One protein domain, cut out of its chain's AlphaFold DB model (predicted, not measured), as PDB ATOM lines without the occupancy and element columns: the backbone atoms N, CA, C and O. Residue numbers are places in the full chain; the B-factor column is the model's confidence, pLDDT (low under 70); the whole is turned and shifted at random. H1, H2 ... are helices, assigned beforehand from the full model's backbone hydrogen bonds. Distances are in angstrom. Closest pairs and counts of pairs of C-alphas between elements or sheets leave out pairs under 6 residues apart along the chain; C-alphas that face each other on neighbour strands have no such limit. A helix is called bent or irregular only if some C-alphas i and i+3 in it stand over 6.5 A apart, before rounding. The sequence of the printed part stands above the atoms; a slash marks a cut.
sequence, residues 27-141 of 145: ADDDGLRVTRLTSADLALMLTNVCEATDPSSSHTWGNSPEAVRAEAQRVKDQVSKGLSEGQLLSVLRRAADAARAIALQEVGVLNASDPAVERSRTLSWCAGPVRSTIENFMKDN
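AT A GLANCE: This is residues 27 to 141 of the 145 residues of the protein "NADH-cytochrome b5 reductase 3" of Pyrenophora tritici-repentis (UniProt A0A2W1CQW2). What would one see first? A long helix, H1, runs through the middle of an elongated all-helical body: H4 crosses it on one side, while on other sides H3 folds back beside it and H5b, the second arm of the bent helix H5, crosses it. The first arm, H5a, packs on the last residues of H1 and reaches to one end of the long axis, and the short H2 sits at the turn between H1 and H3. What is the make-up and size? The printed part has 115 residues with five named helices, in the order H1, H2, H3, H4, H5, and no named strand; its class is all helix. It is compact, with a radius of gyration of the C-alphas of 15.1 A, and spans 47 by 29 by 19 A.

HOW THE PARTS SIT: Which helix is the hub, and what comes just after it? H1, residues 27 to 53, is the hub, touching four other helices. H2, residues 55 to 59, and H1 only just touch, and only at the corner by their link, with 3 pairs of C-alphas within 8 A; the closest C-alphas are those of Glu 51 and Ser 57, 6.5 A apart. What follows along the chain? H3, residues 65 to 80, touches H1 at a shallow tilt of 18 degrees, opposite ways, with Ala 40 and Ala 72 as the closest C-alphas at 4.7 A. H4, residues 85 to 108, touches H1 at a steep tilt of 45 degrees, the same way, its Ala 95 C-alpha 4.5 A from that of Thr 38, the closest pair. How does the last helix meet the others? H5, residues 115 to 141, was assigned as one helix by its hydrogen bonds but is bent, with C-alphas 127 and 130 at 6.7 A; arm H5a, residues 115 to 127, touches H1 at residues 50 to 53 alone, the closest C-alphas being Cys 50 and Cys 126 at 5.8 A. Arm H5b, residues 130 to 141, touches H1 at a steep tilt of 40 degrees, opposite ways, with Ala 43 and Ile 134 the closest C-alphas at 5.9 A. H5b also touches H3, closest at the C-alphas of Val 68 and Met 138, 7.1 A apart, and H1, H3 and H5b form a bundle, a group of helices that touch one another; H4 and H5b are apart. What do the backbone N and O atoms show? Every O i to N i+4 pair is within hydrogen-bond range in H1, H3, H4, H5a and H5b, while H2 has 0 of 1, with 1 of 2 O i to N i+3 pairs within range.

IN THESE COORDINATES: Where do the longer helices run? H1 starts at C-alpha 27, (37.867, 58.678, -17.638), and measures 39.0 A to C-alpha 53. H3 measures 22.5 A, and H4 measures 33.8 A from C-alpha 85 at (23.697, 67.478, -21.557). Where does the last helix end? H5a measures 18.2 A and H5b 16.6 A, ending at C-alpha 141, (22.942, 53.170, -2.118).

THE WHOLE: How far does it reach, and is it unbroken? The two C-alphas farthest apart are those of Gly 82 and Asp 114, at 49.2 A, and the printed part has no cut. How are the helices linked? The links from H1 to H2, H2 to H3 and H3 to H4 are tight, and that from H4 to H5 is short. Where is confidence low? The mean pLDDT of the printed part is 89.7; residues 27 to 28 and 57 to 63 are under 70.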
ATOM      1  N   ALA A  27      38.233  60.036 -17.218       57.75
ATOM      2  CA  ALA A  27      37.867  58.678 -17.638       57.75
ATOM      3  C   ALA A  27      37.440  57.785 -16.456       57.75
ATOM      4  O   ALA A  27      36.514  56.985 -16.595       57.75
ATOM      5  N   ASP A  28      38.071  57.963 -15.292       61.53
ATOM      6  CA  ASP A  28      37.791  57.157 -14.098       61.53
ATOM      7  C   ASP A  28      36.450  57.531 -13.442       61.53
ATOM      8  O   ASP A  28      35.708  56.649 -13.004       61.53
ATOM      9  N   ASP A  29      36.089  58.821 -13.427       74.56
ATOM     10  CA  ASP A  29      34.800  59.281 -12.888       74.56
ATOM     11  C   ASP A  29      33.634  58.843 -13.790       74.56
ATOM     12  O   ASP A  29      32.633  58.309 -13.313       74.56
ATOM     13  N   ASP A  30      33.791  58.953 -15.112       81.44
ATOM     14  CA  ASP A  30      32.793  58.476 -16.075       81.44
ATOM     15  C   ASP A  30      32.529  56.967 -15.947       81.44
ATOM     16  O   ASP A  30      31.377  56.535 -16.022       81.44
ATOM     17  N   GLY A  31      33.574  56.161 -15.731       85.25
ATOM     18  CA  GLY A  31      33.442  54.719 -15.519       85.25
ATOM     19  C   GLY A  31      32.603  54.390 -14.284       85.25
ATOM     20  O   GLY A  31      31.637  53.629 -14.374       85.25
ATOM     21  N   LEU A  32      32.900  55.029 -13.147       89.88
ATOM     22  CA  LEU A  32      32.139  54.855 -11.906       89.88
ATOM     23  C   LEU A  32      30.680  55.306 -12.049       89.88
ATOM     24  O   LEU A  32      29.769  54.631 -11.556       89.88
ATOM     25  N   ARG A  33      30.442  56.417 -12.755       91.56
ATOM     26  CA  ARG A  33      29.094  56.908 -13.072       91.56
ATOM     27  C   ARG A  33      28.311  55.895 -13.903       91.56
ATOM     28  O   ARG A  33      27.172  55.582 -13.553       91.56
ATOM     29  N   VAL A  34      28.921  55.347 -14.957       94.88
ATOM     30  CA  VAL A  34      28.299  54.313 -15.799       94.88
ATOM     31  C   VAL A  34      27.983  53.065 -14.978       94.88
ATOM     32  O   VAL A  34      26.862  52.572 -15.060       94.88
ATOM     33  N   THR A  35      28.904  52.575 -14.145       94.75
ATOM     34  CA  THR A  35      28.661  51.393 -13.301       94.75
ATOM     35  C   THR A  35      27.505  51.611 -12.327       94.75
ATOM     36  O   THR A  35      26.634  50.749 -12.208       94.75
ATOM     37  N   ARG A  36      27.445  52.771 -11.662       94.38
ATOM     38  CA  ARG A  36      26.370  53.073 -10.707       94.38
ATOM     39  C   ARG A  36      25.007  53.214 -11.393       94.38
ATOM     40  O   ARG A  36      23.999  52.758 -10.868       94.38
ATOM     41  N   LEU A  37      24.964  53.822 -12.574       95.69
ATOM     42  CA  LEU A  37      23.734  53.887 -13.363       95.69
ATOM     43  C   LEU A  37      23.325  52.515 -13.898       95.69
ATOM     44  O   LEU A  37      22.141  52.203 -13.909       95.69
ATOM     45  N   THR A  38      24.296  51.683 -14.277       97.38
ATOM     46  CA  THR A  38      24.041  50.315 -14.744       97.38
ATOM     47  C   THR A  38      23.350  49.502 -13.654       97.38
ATOM     48  O   THR A  38      22.374  48.818 -13.943       97.38
ATOM     49  N   SER A  39      23.799  49.595 -12.396       95.88
ATOM     50  CA  SER A  39      23.145  48.881 -11.292       95.88
ATOM     51  C   SER A  39      21.735  49.407 -11.005       95.88
ATOM     52  O   SER A  39      20.835  48.603 -10.770       95.88
ATOM     53  N   ALA A  40      21.513  50.722 -11.099       96.31
ATOM     54  CA  ALA A  40      20.186  51.321 -10.957       96.31
ATOM     55  C   ALA A  40      19.220  50.881 -12.072       96.31
ATOM     56  O   ALA A  40      18.093  50.473 -11.790       96.31
ATOM     57  N   ASP A  41      19.653  50.927 -13.334       97.62
ATOM     58  CA  ASP A  41      18.843  50.487 -14.473       97.62
ATOM     59  C   ASP A  41      18.585  48.978 -14.434       97.62
ATOM     60  O   ASP A  41      17.467  48.539 -14.707       97.62
ATOM     61  N   LEU A  42      19.577  48.182 -14.030       97.00
ATOM     62  CA  LEU A  42      19.411  46.744 -13.863       97.00
ATOM     63  C   LEU A  42      18.384  46.434 -12.768       97.00
ATOM     64  O   LEU A  42      17.453  45.672 -13.017       97.00
ATOM     65  N   ALA A  43      18.483  47.062 -11.592       94.44
ATOM     66  CA  ALA A  43      17.523  46.865 -10.504       94.44
ATOM     67  C   ALA A  43      16.080  47.171 -10.945       94.44
ATOM     68  O   ALA A  43      15.165  46.410 -10.626       94.44
ATOM     69  N   LEU A  44      15.880  48.231 -11.737       94.44
ATOM     70  CA  LEU A  44      14.583  48.563 -12.334       94.44
ATOM     71  C   LEU A  44      14.085  47.475 -13.291       94.44
ATOM     72  O   LEU A  44      12.941  47.039 -13.183       94.44
ATOM     73  N   MET A  45      14.930  47.032 -14.226       95.56
ATOM     74  CA  MET A  45      14.555  46.009 -15.207       95.56
ATOM     75  C   MET A  45      14.168  44.692 -14.527       95.56
ATOM     76  O   MET A  45      13.123  44.130 -14.847       95.56
ATOM     77  N   LEU A  46      14.969  44.231 -13.563       93.12
ATOM     78  CA  LEU A  46      14.710  42.988 -12.832       93.12
ATOM     79  C   LEU A  46      13.430  43.080 -11.990       93.12
ATOM     80  O   LEU A  46      12.619  42.154 -11.999       93.12
ATOM     81  N   THR A  47      13.210  44.217 -11.320       91.88
ATOM     82  CA  THR A  47      11.977  44.471 -10.559       91.88
ATOM     83  C   THR A  47      10.748  44.384 -11.462       91.88
ATOM     84  O   THR A  47       9.811  43.652 -11.147       91.88
ATOM     85  N   ASN A  48      10.786  45.035 -12.631       91.69
ATOM     86  CA  ASN A  48       9.673  45.027 -13.580       91.69
ATOM     87  C   ASN A  48       9.355  43.615 -14.109       91.69
ATOM     88  O   ASN A  48       8.185  43.281 -14.284       91.69
ATOM     89  N   VAL A  49      10.371  42.776 -14.361       92.38
ATOM     90  CA  VAL A  49      10.159  41.380 -14.796       92.38
ATOM     91  C   VAL A  49       9.416  40.582 -13.724       92.38
ATOM     92  O   VAL A  49       8.471  39.850 -14.033       92.38
ATOM     93  N   CYS A  50       9.811  40.733 -12.462       91.25
ATOM     94  CA  CYS A  50       9.176  40.013 -11.367       91.25
ATOM     95  C   CYS A  50       7.756  40.509 -11.087       91.25
ATOM     96  O   CYS A  50       6.860  39.678 -10.968       91.25
ATOM     97  N   GLU A  51       7.513  41.823 -11.098       90.44
ATOM     98  CA  GLU A  51       6.160  42.378 -10.957       90.44
ATOM     99  C   GLU A  51       5.225  41.939 -12.089       90.44
ATOM    100  O   GLU A  51       4.059  41.633 -11.845       90.44
ATOM    101  N   ALA A  52       5.724  41.876 -13.328       91.12
ATOM    102  CA  ALA A  52       4.941  41.390 -14.462       91.12
ATOM    103  C   ALA A  52       4.605  39.892 -14.345       91.12
ATOM    104  O   ALA A  52       3.570  39.443 -14.841       91.12
ATOM    105  N   THR A  53       5.471  39.113 -13.690       90.62
ATOM    106  CA  THR A  53       5.279  37.671 -13.485       90.62
ATOM    107  C   THR A  53       4.308  37.393 -12.335       90.62
ATOM    108  O   THR A  53       3.388  36.576 -12.476       90.62
ATOM    109  N   ASP A  54       4.500  38.073 -11.205       87.50
ATOM    110  CA  ASP A  54       3.672  37.995 -10.008       87.50
ATOM    111  C   ASP A  54       3.638  39.352  -9.284       87.50
ATOM    112  O   ASP A  54       4.562  39.682  -8.540       87.50
ATOM    113  N   PRO A  55       2.550  40.128  -9.424       81.44
ATOM    114  CA  PRO A  55       2.416  41.429  -8.770       81.44
ATOM    115  C   PRO A  55       2.533  41.380  -7.236       81.44
ATOM    116  O   PRO A  55       2.854  42.388  -6.601       81.44
ATOM    117  N   SER A  56       2.284  40.214  -6.624       74.94
ATOM    118  CA  SER A  56       2.360  40.034  -5.171       74.94
ATOM    119  C   SER A  56       3.790  39.852  -4.643       74.94
ATOM    120  O   SER A  56       4.017  39.999  -3.439       74.94
ATOM    121  N   SER A  57       4.778  39.633  -5.524       64.25
ATOM    122  CA  SER A  57       6.193  39.476  -5.147       64.25
ATOM    123  C   SER A  57       6.805  40.747  -4.545       64.25
ATOM    124  O   SER A  57       7.819  40.687  -3.848       64.25
ATOM    125  N   SER A  58       6.160  41.894  -4.772       58.09
ATOM    126  CA  SER A  58       6.472  43.211  -4.202       58.09
ATOM    127  C   SER A  58       6.546  43.225  -2.668       58.09
ATOM    128  O   SER A  58       7.259  44.044  -2.089       58.09
ATOM    129  N   HIS A  59       5.860  42.295  -1.995       55.19
ATOM    130  CA  HIS A  59       5.860  42.178  -0.536       55.19
ATOM    131  C   HIS A  59       7.035  41.361   0.027       55.19
ATOM    132  O   HIS A  59       7.280  41.386   1.233       55.19
ATOM    133  N   THR A  60       7.764  40.618  -0.810       52.47
ATOM    134  CA  THR A  60       8.707  39.584  -0.352       52.47
ATOM    135  C   THR A  60      10.146  40.088  -0.176       52.47
ATOM    136  O   THR A  60      10.968  39.400   0.427       52.47
ATOM    137  N   TRP A  61      10.482  41.277  -0.679       58.06
ATOM    138  CA  TRP A  61      11.879  41.731  -0.810       58.06
ATOM    139  C   TRP A  61      12.330  42.753   0.243       58.06
ATOM    140  O   TRP A  61      13.387  43.365   0.104       58.06
ATOM    141  N   GLY A  62      11.518  43.003   1.277       60.62
ATOM    142  CA  GLY A  62      11.808  43.998   2.324       60.62
ATOM    143  C   GLY A  62      11.789  45.463   1.853       60.62
ATOM    144  O   GLY A  62      11.721  46.365   2.681       60.62
ATOM    145  N   ASN A  63      11.784  45.697   0.538       67.19
ATOM    146  CA  ASN A  63      11.621  46.981  -0.133       67.19
ATOM    147  C   ASN A  63      10.534  46.826  -1.200       67.19
ATOM    148  O   ASN A  63      10.565  45.863  -1.967       67.19
ATOM    149  N   SER A  64       9.584  47.763  -1.263       81.38
ATOM    150  CA  SER A  64       8.571  47.736  -2.320       81.38
ATOM    151  C   SER A  64       9.196  48.101  -3.678       81.38
ATOM    152  O   SER A  64      10.214  48.804  -3.714       81.38
ATOM    153  N   PRO A  65       8.607  47.687  -4.811       84.06
ATOM    154  CA  PRO A  65       9.040  48.132  -6.135       84.06
ATOM    155  C   PRO A  65       9.125  49.655  -6.264       84.06
ATOM    156  O   PRO A  65      10.036  50.181  -6.898       84.06
ATOM    157  N   GLU A  66       8.228  50.395  -5.610       86.19
ATOM    158  CA  GLU A  66       8.276  51.857  -5.537       86.19
ATOM    159  C   GLU A  66       9.535  52.354  -4.823       86.19
ATOM    160  O   GLU A  66      10.130  53.333  -5.270       86.19
ATOM    161  N   ALA A  67       9.978  51.679  -3.757       88.25
ATOM    162  CA  ALA A  67      11.218  52.021  -3.068       88.25
ATOM    163  C   ALA A  67      12.445  51.799  -3.967       88.25
ATOM    164  O   ALA A  67      13.323  52.659  -4.015       88.25
ATOM    165  N   VAL A  68      12.475  50.704  -4.736       90.56
ATOM    166  CA  VAL A  68      13.545  50.449  -5.719       90.56
ATOM    167  C   VAL A  68      13.544  51.521  -6.809       90.56
ATOM    168  O   VAL A  68      14.598  52.065  -7.140       90.56
ATOM    169  N   ARG A  69      12.366  51.882  -7.337       91.25
ATOM    170  CA  ARG A  69      12.230  52.947  -8.345       91.25
ATOM    171  C   ARG A  69      12.694  54.302  -7.822       91.25
ATOM    172  O   ARG A  69      13.432  54.999  -8.518       91.25
ATOM    173  N   ALA A  70      12.291  54.661  -6.605       91.88
ATOM    174  CA  ALA A  70      12.702  55.903  -5.962       91.88
ATOM    175  C   ALA A  70      14.223  55.956  -5.768       91.88
ATOM    176  O   ALA A  70      14.852  56.975  -6.052       91.88
ATOM    177  N   GLU A  71      14.827  54.846  -5.347       92.69
ATOM    178  CA  GLU A  71      16.268  54.769  -5.129       92.69
ATOM    179  C   GLU A  71      17.064  54.818  -6.441       92.69
ATOM    180  O   GLU A  71      18.041  55.560  -6.549       92.69
ATOM    181  N   ALA A  72      16.612  54.109  -7.478       94.12
ATOM    182  CA  ALA A  72      17.203  54.187  -8.811       94.12
ATOM    183  C   ALA A  72      17.133  55.609  -9.387       94.12
ATOM    184  O   ALA A  72      18.108  56.087  -9.973       94.12
ATOM    185  N   GLN A  73      16.020  56.322  -9.177       94.44
ATOM    186  CA  GLN A  73      15.905  57.724  -9.576       94.44
ATOM    187  C   GLN A  73      16.872  58.616  -8.789       94.44
ATOM    188  O   GLN A  73      17.576  59.429  -9.384       94.44
ATOM    189  N   ARG A  74      16.991  58.417  -7.472       93.81
ATOM    190  CA  ARG A  74      17.945  59.157  -6.633       93.81
ATOM    191  C   ARG A  74      19.384  58.977  -7.119       93.81
ATOM    192  O   ARG A  74      20.140  59.948  -7.183       93.81
ATOM    193  N   VAL A  75      19.767  57.754  -7.488       94.19
ATOM    194  CA  VAL A  75      21.078  57.456  -8.082       94.19
ATOM    195  C   VAL A  75      21.269  58.208  -9.401       94.19
ATOM    196  O   VAL A  75      22.310  58.845  -9.587       94.19
ATOM    197  N   LYS A  76      20.266  58.192 -10.290       93.06
ATOM    198  CA  LYS A  76      20.294  58.940 -11.558       93.06
ATOM    199  C   LYS A  76      20.494  60.431 -11.327       93.06
ATOM    200  O   LYS A  76      21.391  61.021 -11.930       93.06
ATOM    201  N   ASP A  77      19.738  61.022 -10.409       93.50
ATOM    202  CA  ASP A  77      19.833  62.445 -10.085       93.50
ATOM    203  C   ASP A  77      21.218  62.802  -9.536       93.50
ATOM    204  O   ASP A  77      21.791  63.823  -9.909       93.50
ATOM    205  N   GLN A  78      21.794  61.954  -8.676       91.62
ATOM    206  CA  GLN A  78      23.133  62.165  -8.124       91.62
ATOM    207  C   GLN A  78      24.230  62.079  -9.185       91.62
ATOM    208  O   GLN A  78      25.103  62.943  -9.218       91.62
ATOM    209  N   VAL A  79      24.182  61.065 -10.051       90.69
ATOM    210  CA  VAL A  79      25.178  60.869 -11.115       90.69
ATOM    211  C   VAL A  79      25.093  61.962 -12.184       90.69
ATOM    212  O   VAL A  79      26.112  62.336 -12.767       90.69
ATOM    213  N   SER A  80      23.900  62.518 -12.405       88.88
ATOM    214  CA  SER A  80      23.668  63.580 -13.390       88.88
ATOM    215  C   SER A  80      24.230  64.940 -12.967       88.88
ATOM    216  O   SER A  80      24.396  65.826 -13.807       88.88
ATOM    217  N   LYS A  81      24.549  65.136 -11.679       90.25
ATOM    218  CA  LYS A  81      25.080  66.412 -11.184       90.25
ATOM    219  C   LYS A  81      26.409  66.755 -11.857       90.25
ATOM    220  O   LYS A  81      27.337  65.945 -11.914       90.25
ATOM    221  N   GLY A  82      26.497  67.996 -12.335       85.50
ATOM    222  CA  GLY A  82      27.713  68.561 -12.922       85.50
ATOM    223  C   GLY A  82      28.055  68.059 -14.328       85.50
ATOM    224  O   GLY A  82      29.108  68.433 -14.834       85.50
ATOM    225  N   LEU A  83      27.204  67.245 -14.964       88.94
ATOM    226  CA  LEU A  83      27.381  66.858 -16.365       88.94
ATOM    227  C   LEU A  83      26.744  67.887 -17.296       88.94
ATOM    228  O   LEU A  83      25.648  68.386 -17.036       88.94
ATOM    229  N   SER A  84      27.404  68.152 -18.423       92.38
ATOM    230  CA  SER A  84      26.723  68.756 -19.570       92.38
ATOM    231  C   SER A  84      25.709  67.776 -20.167       92.38
ATOM    232  O   SER A  84      25.823  66.560 -19.997       92.38
ATOM    233  N   GLU A  85      24.742  68.290 -20.924       90.56
ATOM    234  CA  GLU A  85      23.697  67.478 -21.557       90.56
ATOM    235  C   GLU A  85      24.269  66.345 -22.430       90.56
ATOM    236  O   GLU A  85      23.853  65.194 -22.312       90.56
ATOM    237  N   GLY A  86      25.287  66.634 -23.248       90.62
ATOM    238  CA  GLY A  86      25.924  65.626 -24.103       90.62
ATOM    239  C   GLY A  86      26.643  64.526 -23.316       90.62
ATOM    240  O   GLY A  86      26.557  63.348 -23.672       90.62
ATOM    241  N   GLN A  87      27.316  64.884 -22.217       91.38
ATOM    242  CA  GLN A  87      27.957  63.906 -21.329       91.38
ATOM    243  C   GLN A  87      26.915  63.042 -20.623       91.38
ATOM    244  O   GLN A  87      27.054  61.819 -20.590       91.38
ATOM    245  N   LEU A  88      25.849  63.668 -20.117       92.00
ATOM    246  CA  LEU A  88      24.752  62.976 -19.458       92.00
ATOM    247  C   LEU A  88      24.106  61.947 -20.391       92.00
ATOM    248  O   LEU A  88      23.992  60.781 -20.023       92.00
ATOM    249  N   LEU A  89      23.757  62.343 -21.617       93.56
ATOM    250  CA  LEU A  89      23.167  61.440 -22.608       93.56
ATOM    251  C   LEU A  89      24.085  60.255 -22.932       93.56
ATOM    252  O   LEU A  89      23.624  59.114 -22.997       93.56
ATOM    253  N   SER A  90      25.386  60.504 -23.106       93.25
ATOM    254  CA  SER A  90      26.368  59.453 -23.391       93.25
ATOM    255  C   SER A  90      26.513  58.460 -22.232       93.25
ATOM    256  O   SER A  90      26.530  57.245 -22.436       93.25
ATOM    257  N   VAL A  91      26.587  58.962 -20.998       93.44
ATOM    258  CA  VAL A  91      26.701  58.143 -19.785       93.44
ATOM    259  C   VAL A  91      25.425  57.328 -19.541       93.44
ATOM    260  O   VAL A  91      25.522  56.117 -19.334       93.44
ATOM    261  N   LEU A  92      24.241  57.944 -19.647       93.75
ATOM    262  CA  LEU A  92      22.953  57.256 -19.501       93.75
ATOM    263  C   LEU A  92      22.784  56.144 -20.536       93.75
ATOM    264  O   LEU A  92      22.397  55.034 -20.186       93.75
ATOM    265  N   ARG A  93      23.112  56.415 -21.804       96.12
ATOM    266  CA  ARG A  93      22.994  55.414 -22.868       96.12
ATOM    267  C   ARG A  93      23.900  54.213 -22.622       96.12
ATOM    268  O   ARG A  93      23.430  53.084 -22.690       96.12
ATOM    269  N   ARG A  94      25.179  54.449 -22.308       97.06
ATOM    270  CA  ARG A  94      26.134  53.366 -22.023       97.06
ATOM    271  C   ARG A  94      25.672  52.498 -20.853       97.06
ATOM    272  O   ARG A  94      25.755  51.278 -20.941       97.06
ATOM    273  N   ALA A  95      25.170  53.124 -19.791       96.75
ATOM    274  CA  ALA A  95      24.652  52.411 -18.630       96.75
ATOM    275  C   ALA A  95      23.398  51.585 -18.957       96.75
ATOM    276  O   ALA A  95      23.339  50.406 -18.613       96.75
ATOM    277  N   ALA A  96      22.437  52.165 -19.678       96.94
ATOM    278  CA  ALA A  96      21.213  51.476 -20.076       96.94
ATOM    279  C   ALA A  96      21.493  50.295 -21.020       96.94
ATOM    280  O   ALA A  96      20.910  49.223 -20.853       96.94
ATOM    281  N   ASP A  97      22.408  50.464 -21.980       98.25
ATOM    282  CA  ASP A  97      22.824  49.397 -22.894       98.25
ATOM    283  C   ASP A  97      23.496  48.244 -22.126       98.25
ATOM    284  O   ASP A  97      23.168  47.076 -22.353       98.25
ATOM    285  N   ALA A  98      24.374  48.559 -21.166       98.19
ATOM    286  CA  ALA A  98      25.011  47.562 -20.307       98.19
ATOM    287  C   ALA A  98      23.992  46.825 -19.420       98.19
ATOM    288  O   ALA A  98      23.984  45.593 -19.379       98.19
ATOM    289  N   ALA A  99      23.091  47.557 -18.760       97.94
ATOM    290  CA  ALA A  99      22.052  46.980 -17.910       97.94
ATOM    291  C   ALA A  99      21.117  46.065 -18.707       97.94
ATOM    292  O   ALA A  99      20.807  44.956 -18.272       97.94
ATOM    293  N   ARG A 100      20.721  46.489 -19.913       97.81
ATOM    294  CA  ARG A 100      19.889  45.692 -20.816       97.81
ATOM    295  C   ARG A 100      20.583  44.407 -21.246       97.81
ATOM    296  O   ARG A 100      19.933  43.366 -21.283       97.81
ATOM    297  N   ALA A 101      21.873  44.464 -21.578       98.12
ATOM    298  CA  ALA A 101      22.634  43.275 -21.950       98.12
ATOM    299  C   ALA A 101      22.656  42.248 -20.807       98.12
ATOM    300  O   ALA A 101      22.365  41.076 -21.038       98.12
ATOM    301  N   ILE A 102      22.905  42.707 -19.575       96.94
ATOM    302  CA  ILE A 102      22.877  41.858 -18.375       96.94
ATOM    303  C   ILE A 102      21.473  41.278 -18.158       96.94
ATOM    304  O   ILE A 102      21.322  40.068 -18.025       96.94
ATOM    305  N   ALA A 103      20.432  42.113 -18.186       95.69
ATOM    306  CA  ALA A 103      19.058  41.670 -17.964       95.69
ATOM    307  C   ALA A 103      18.600  40.632 -19.002       95.69
ATOM    308  O   ALA A 103      17.967  39.642 -18.647       95.69
ATOM    309  N   LEU A 104      18.937  40.824 -20.282       96.38
ATOM    310  CA  LEU A 104      18.605  39.866 -21.340       96.38
ATOM    311  C   LEU A 104      19.351  38.542 -21.181       96.38
ATOM    312  O   LEU A 104      18.773  37.491 -21.451       96.38
ATOM    313  N   GLN A 105      20.610  38.582 -20.745       95.94
ATOM    314  CA  GLN A 105      21.369  37.373 -20.443       95.94
ATOM    315  C   GLN A 105      20.715  36.589 -19.295       95.94
ATOM    316  O   GLN A 105      20.501  35.386 -19.429       95.94
ATOM    317  N   GLU A 106      20.362  37.268 -18.204       93.44
ATOM    318  CA  GLU A 106      19.721  36.663 -17.030       93.44
ATOM    319  C   GLU A 106      18.326  36.104 -17.345       93.44
ATOM    320  O   GLU A 106      18.006  34.976 -16.987       93.44
ATOM    321  N   VAL A 107      17.487  36.857 -18.060       92.81
ATOM    322  CA  VAL A 107      16.140  36.387 -18.422       92.81
ATOM    323  C   VAL A 107      16.211  35.267 -19.460       92.81
ATOM    324  O   VAL A 107      15.430  34.319 -19.406       92.81
ATOM    325  N   GLY A 108      17.179  35.321 -20.378       91.88
ATOM    326  CA  GLY A 108      17.333  34.330 -21.441       91.88
ATOM    327  C   GLY A 108      17.550  32.903 -20.933       91.88
ATOM    328  O   GLY A 108      17.110  31.960 -21.590       91.88
ATOM    329  N   VAL A 109      18.167  32.719 -19.756       92.88
ATOM    330  CA  VAL A 109      18.368  31.379 -19.173       92.88
ATOM    331  C   VAL A 109      17.101  30.785 -18.548       92.88
ATOM    332  O   VAL A 109      17.069  29.593 -18.237       92.88
ATOM    333  N   LEU A 110      16.053  31.592 -18.364       94.06
ATOM    334  CA  LEU A 110      14.784  31.160 -17.774       94.06
ATOM    335  C   LEU A 110      13.854  30.525 -18.812       94.06
ATOM    336  O   LEU A 110      13.010  29.703 -18.438       94.06
ATOM    337  N   ASN A 111      14.052  30.859 -20.092       93.94
ATOM    338  CA  ASN A 111      13.195  30.441 -21.194       93.94
ATOM    339  C   ASN A 111      12.948  28.926 -21.203       93.94
ATOM    340  O   ASN A 111      13.864  28.107 -21.040       93.94
ATOM    341  N   ALA A 112      11.695  28.542 -21.433       95.62
ATOM    342  CA  ALA A 112      11.303  27.148 -21.582       95.62
ATOM    343  C   ALA A 112      10.219  26.999 -22.651       95.62
ATOM    344  O   ALA A 112       9.389  27.877 -22.846       95.62
ATOM    345  N   SER A 113      10.189  25.852 -23.333       95.62
ATOM    346  CA  SER A 113       9.132  25.567 -24.316       95.62
ATOM    347  C   SER A 113       7.743  25.452 -23.680       95.62
ATOM    348  O   SER A 113       6.745  25.662 -24.364       95.62
ATOM    349  N   ASP A 114       7.678  25.105 -22.393       97.38
ATOM    350  CA  ASP A 114       6.447  25.075 -21.606       97.38
ATOM    351  C   ASP A 114       6.311  26.381 -20.792       97.38
ATOM    352  O   ASP A 114       7.140  26.628 -19.904       97.38
ATOM    353  N   PRO A 115       5.260  27.192 -21.030       95.00
ATOM    354  CA  PRO A 115       5.017  28.433 -20.295       95.00
ATOM    355  C   PRO A 115       4.882  28.258 -18.777       95.00
ATOM    356  O   PRO A 115       5.235  29.162 -18.019       95.00
ATOM    357  N   ALA A 116       4.380  27.114 -18.301       95.25
ATOM    358  CA  ALA A 116       4.261  26.852 -16.868       95.25
ATOM    359  C   ALA A 116       5.638  26.635 -16.225       95.25
ATOM    360  O   ALA A 116       5.898  27.117 -15.118       95.25
ATOM    361  N   VAL A 117       6.542  25.956 -16.939       96.94
ATOM    362  CA  VAL A 117       7.929  25.749 -16.506       96.94
ATOM    363  C   VAL A 117       8.696  27.066 -16.522       96.94
ATOM    364  O   VAL A 117       9.382  27.372 -15.548       96.94
ATOM    365  N   GLU A 118       8.555  27.865 -17.581       96.00
ATOM    366  CA  GLU A 118       9.166  29.197 -17.670       96.00
ATOM    367  C   GLU A 118       8.697  30.090 -16.517       96.00
ATOM    368  O   GLU A 118       9.517  30.617 -15.768       96.00
ATOM    369  N   ARG A 119       7.379  30.162 -16.279       94.50
ATOM    370  CA  ARG A 119       6.810  30.912 -15.152       94.50
ATOM    371  C   ARG A 119       7.371  30.440 -13.812       94.50
ATOM    372  O   ARG A 119       7.753  31.267 -12.989       94.50
ATOM    373  N   SER A 120       7.438  29.128 -13.578       95.31
ATOM    374  CA  SER A 120       7.982  28.569 -12.334       95.31
ATOM    375  C   SER A 120       9.458  28.934 -12.129       95.31
ATOM    376  O   SER A 120       9.843  29.332 -11.025       95.31
ATOM    377  N   ARG A 121      10.272  28.874 -13.190       96.25
ATOM    378  CA  ARG A 121      11.680  29.300 -13.162       96.25
ATOM    379  C   ARG A 121      11.810  30.782 -12.850       96.25
ATOM    380  O   ARG A 121      12.593  31.134 -11.972       96.25
ATOM    381  N   THR A 122      11.015  31.626 -13.501       94.69
ATOM    382  CA  THR A 122      11.022  33.072 -13.259       94.69
ATOM    383  C   THR A 122      10.635  33.398 -11.822       94.69
ATOM    384  O   THR A 122      11.333  34.173 -11.178       94.69
ATOM    385  N   LEU A 123       9.611  32.748 -11.260       93.31
ATOM    386  CA  LEU A 123       9.242  32.927  -9.848       93.31
ATOM    387  C   LEU A 123      10.379  32.532  -8.896       93.31
ATOM    388  O   LEU A 123      10.691  33.268  -7.959       93.31
ATOM    389  N   SER A 124      11.038  31.397  -9.148       92.94
ATOM    390  CA  SER A 124      12.173  30.951  -8.335       92.94
ATOM    391  C   SER A 124      13.373  31.898  -8.445       92.94
ATOM    392  O   SER A 124      14.011  32.195  -7.435       92.94
ATOM    393  N   TRP A 125      13.659  32.400  -9.646       94.12
ATOM    394  CA  TRP A 125      14.718  33.376  -9.897       94.12
ATOM    395  C   TRP A 125      14.425  34.728  -9.225       94.12
ATOM    396  O   TRP A 125      15.299  35.301  -8.570       94.12
ATOM    397  N   CYS A 126      13.169  35.181  -9.271       91.75
ATOM    398  CA  CYS A 126      12.696  36.370  -8.567       91.75
ATOM    399  C   CYS A 126      12.851  36.255  -7.040       91.75
ATOM    400  O   CYS A 126      13.281  37.201  -6.381       91.75
ATOM    401  N   ALA A 127      12.546  35.089  -6.461       89.00
ATOM    402  CA  ALA A 127      12.656  34.854  -5.018       89.00
ATOM    403  C   ALA A 127      14.105  34.668  -4.515       89.00
ATOM    404  O   ALA A 127      14.370  34.827  -3.319       89.00
ATOM    405  N   GLY A 128      15.043  34.320  -5.400       90.56
ATOM    406  CA  GLY A 128      16.444  34.061  -5.065       90.56
ATOM    407  C   GLY A 128      17.398  35.133  -5.612       90.56
ATOM    408  O   GLY A 128      17.581  36.159  -4.949       90.56
ATOM    409  N   PRO A 129      18.030  34.906  -6.782       91.62
ATOM    410  CA  PRO A 129      19.020  35.813  -7.373       91.62
ATOM    411  C   PRO A 129      18.589  37.281  -7.486       91.62
ATOM    412  O   PRO A 129      19.355  38.172  -7.106       91.62
ATOM    413  N   VAL A 130      17.366  37.553  -7.961       91.56
ATOM    414  CA  VAL A 130      16.888  38.938  -8.134       91.56
ATOM    415  C   VAL A 130      16.725  39.625  -6.790       91.56
ATOM    416  O   VAL A 130      17.231  40.733  -6.618       91.56
ATOM    417  N   ARG A 131      16.088  38.959  -5.817       88.88
ATOM    418  CA  ARG A 131      15.950  39.491  -4.457       88.88
ATOM    419  C   ARG A 131      17.306  39.901  -3.885       88.88
ATOM    420  O   ARG A 131      17.447  41.030  -3.433       88.88
ATOM    421  N   SER A 132      18.316  39.031  -3.970       89.69
ATOM    422  CA  SER A 132      19.660  39.347  -3.467       89.69
ATOM    423  C   SER A 132      20.298  40.530  -4.206       89.69
ATOM    424  O   SER A 132      20.897  41.401  -3.579       89.69
ATOM    425  N   THR A 133      20.134  40.595  -5.527       91.44
ATOM    426  CA  THR A 133      20.627  41.716  -6.341       91.44
ATOM    427  C   THR A 133      19.997  43.041  -5.917       91.44
ATOM    428  O   THR A 133      20.704  44.033  -5.745       91.44
ATOM    429  N   ILE A 134      18.679  43.058  -5.704       91.00
ATOM    430  CA  ILE A 134      17.943  44.251  -5.276       91.00
ATOM    431  C   ILE A 134      18.333  44.648  -3.853       91.00
ATOM    432  O   ILE A 134      18.599  45.819  -3.609       91.00
ATOM    433  N   GLU A 135      18.420  43.701  -2.919       90.19
ATOM    434  CA  GLU A 135      18.848  43.977  -1.544       90.19
ATOM    435  C   GLU A 135      20.249  44.603  -1.499       90.19
ATOM    436  O   GLU A 135      20.457  45.590  -0.790       90.19
ATOM    437  N   ASN A 136      21.188  44.090  -2.300       91.19
ATOM    438  CA  ASN A 136      22.528  44.663  -2.420       91.19
ATOM    439  C   ASN A 136      22.489  46.066  -3.034       91.19
ATOM    440  O   ASN A 136      23.074  46.985  -2.469       91.19
ATOM    441  N   PHE A 137      21.739  46.263  -4.123       92.44
ATOM    442  CA  PHE A 137      21.554  47.587  -4.720       92.44
ATOM    443  C   PHE A 137      21.015  48.599  -3.700       92.44
ATOM    444  O   PHE A 137      21.570  49.690  -3.561       92.44
ATOM    445  N   MET A 138      19.974  48.231  -2.951       91.00
ATOM    446  CA  MET A 138      19.388  49.096  -1.929       91.00
ATOM    447  C   MET A 138      20.395  49.390  -0.813       91.00
ATOM    448  O   MET A 138      20.545  50.540  -0.412       91.00
ATOM    449  N   LYS A 139      21.127  48.380  -0.335       90.44
ATOM    450  CA  LYS A 139      22.137  48.532   0.721       90.44
ATOM    451  C   LYS A 139      23.290  49.446   0.304       90.44
ATOM    452  O   LYS A 139      23.675  50.321   1.079       90.44
ATOM    453  N   ASP A 140      23.818  49.259  -0.899       89.94
ATOM    454  CA  ASP A 140      24.979  49.999  -1.398       89.94
ATOM    455  C   ASP A 140      24.664  51.482  -1.626       89.94
ATOM    456  O   ASP A 140      25.561  52.325  -1.586       89.94
ATOM    457  N   ASN A 141      23.386  51.812  -1.829       85.50
ATOM    458  CA  ASN A 141      22.942  53.170  -2.118       85.50
ATOM    459  C   ASN A 141      22.233  53.848  -0.924       85.50
ATOM    460  O   ASN A 141      22.234  55.077  -0.845       85.50
TER     461      ASN A 141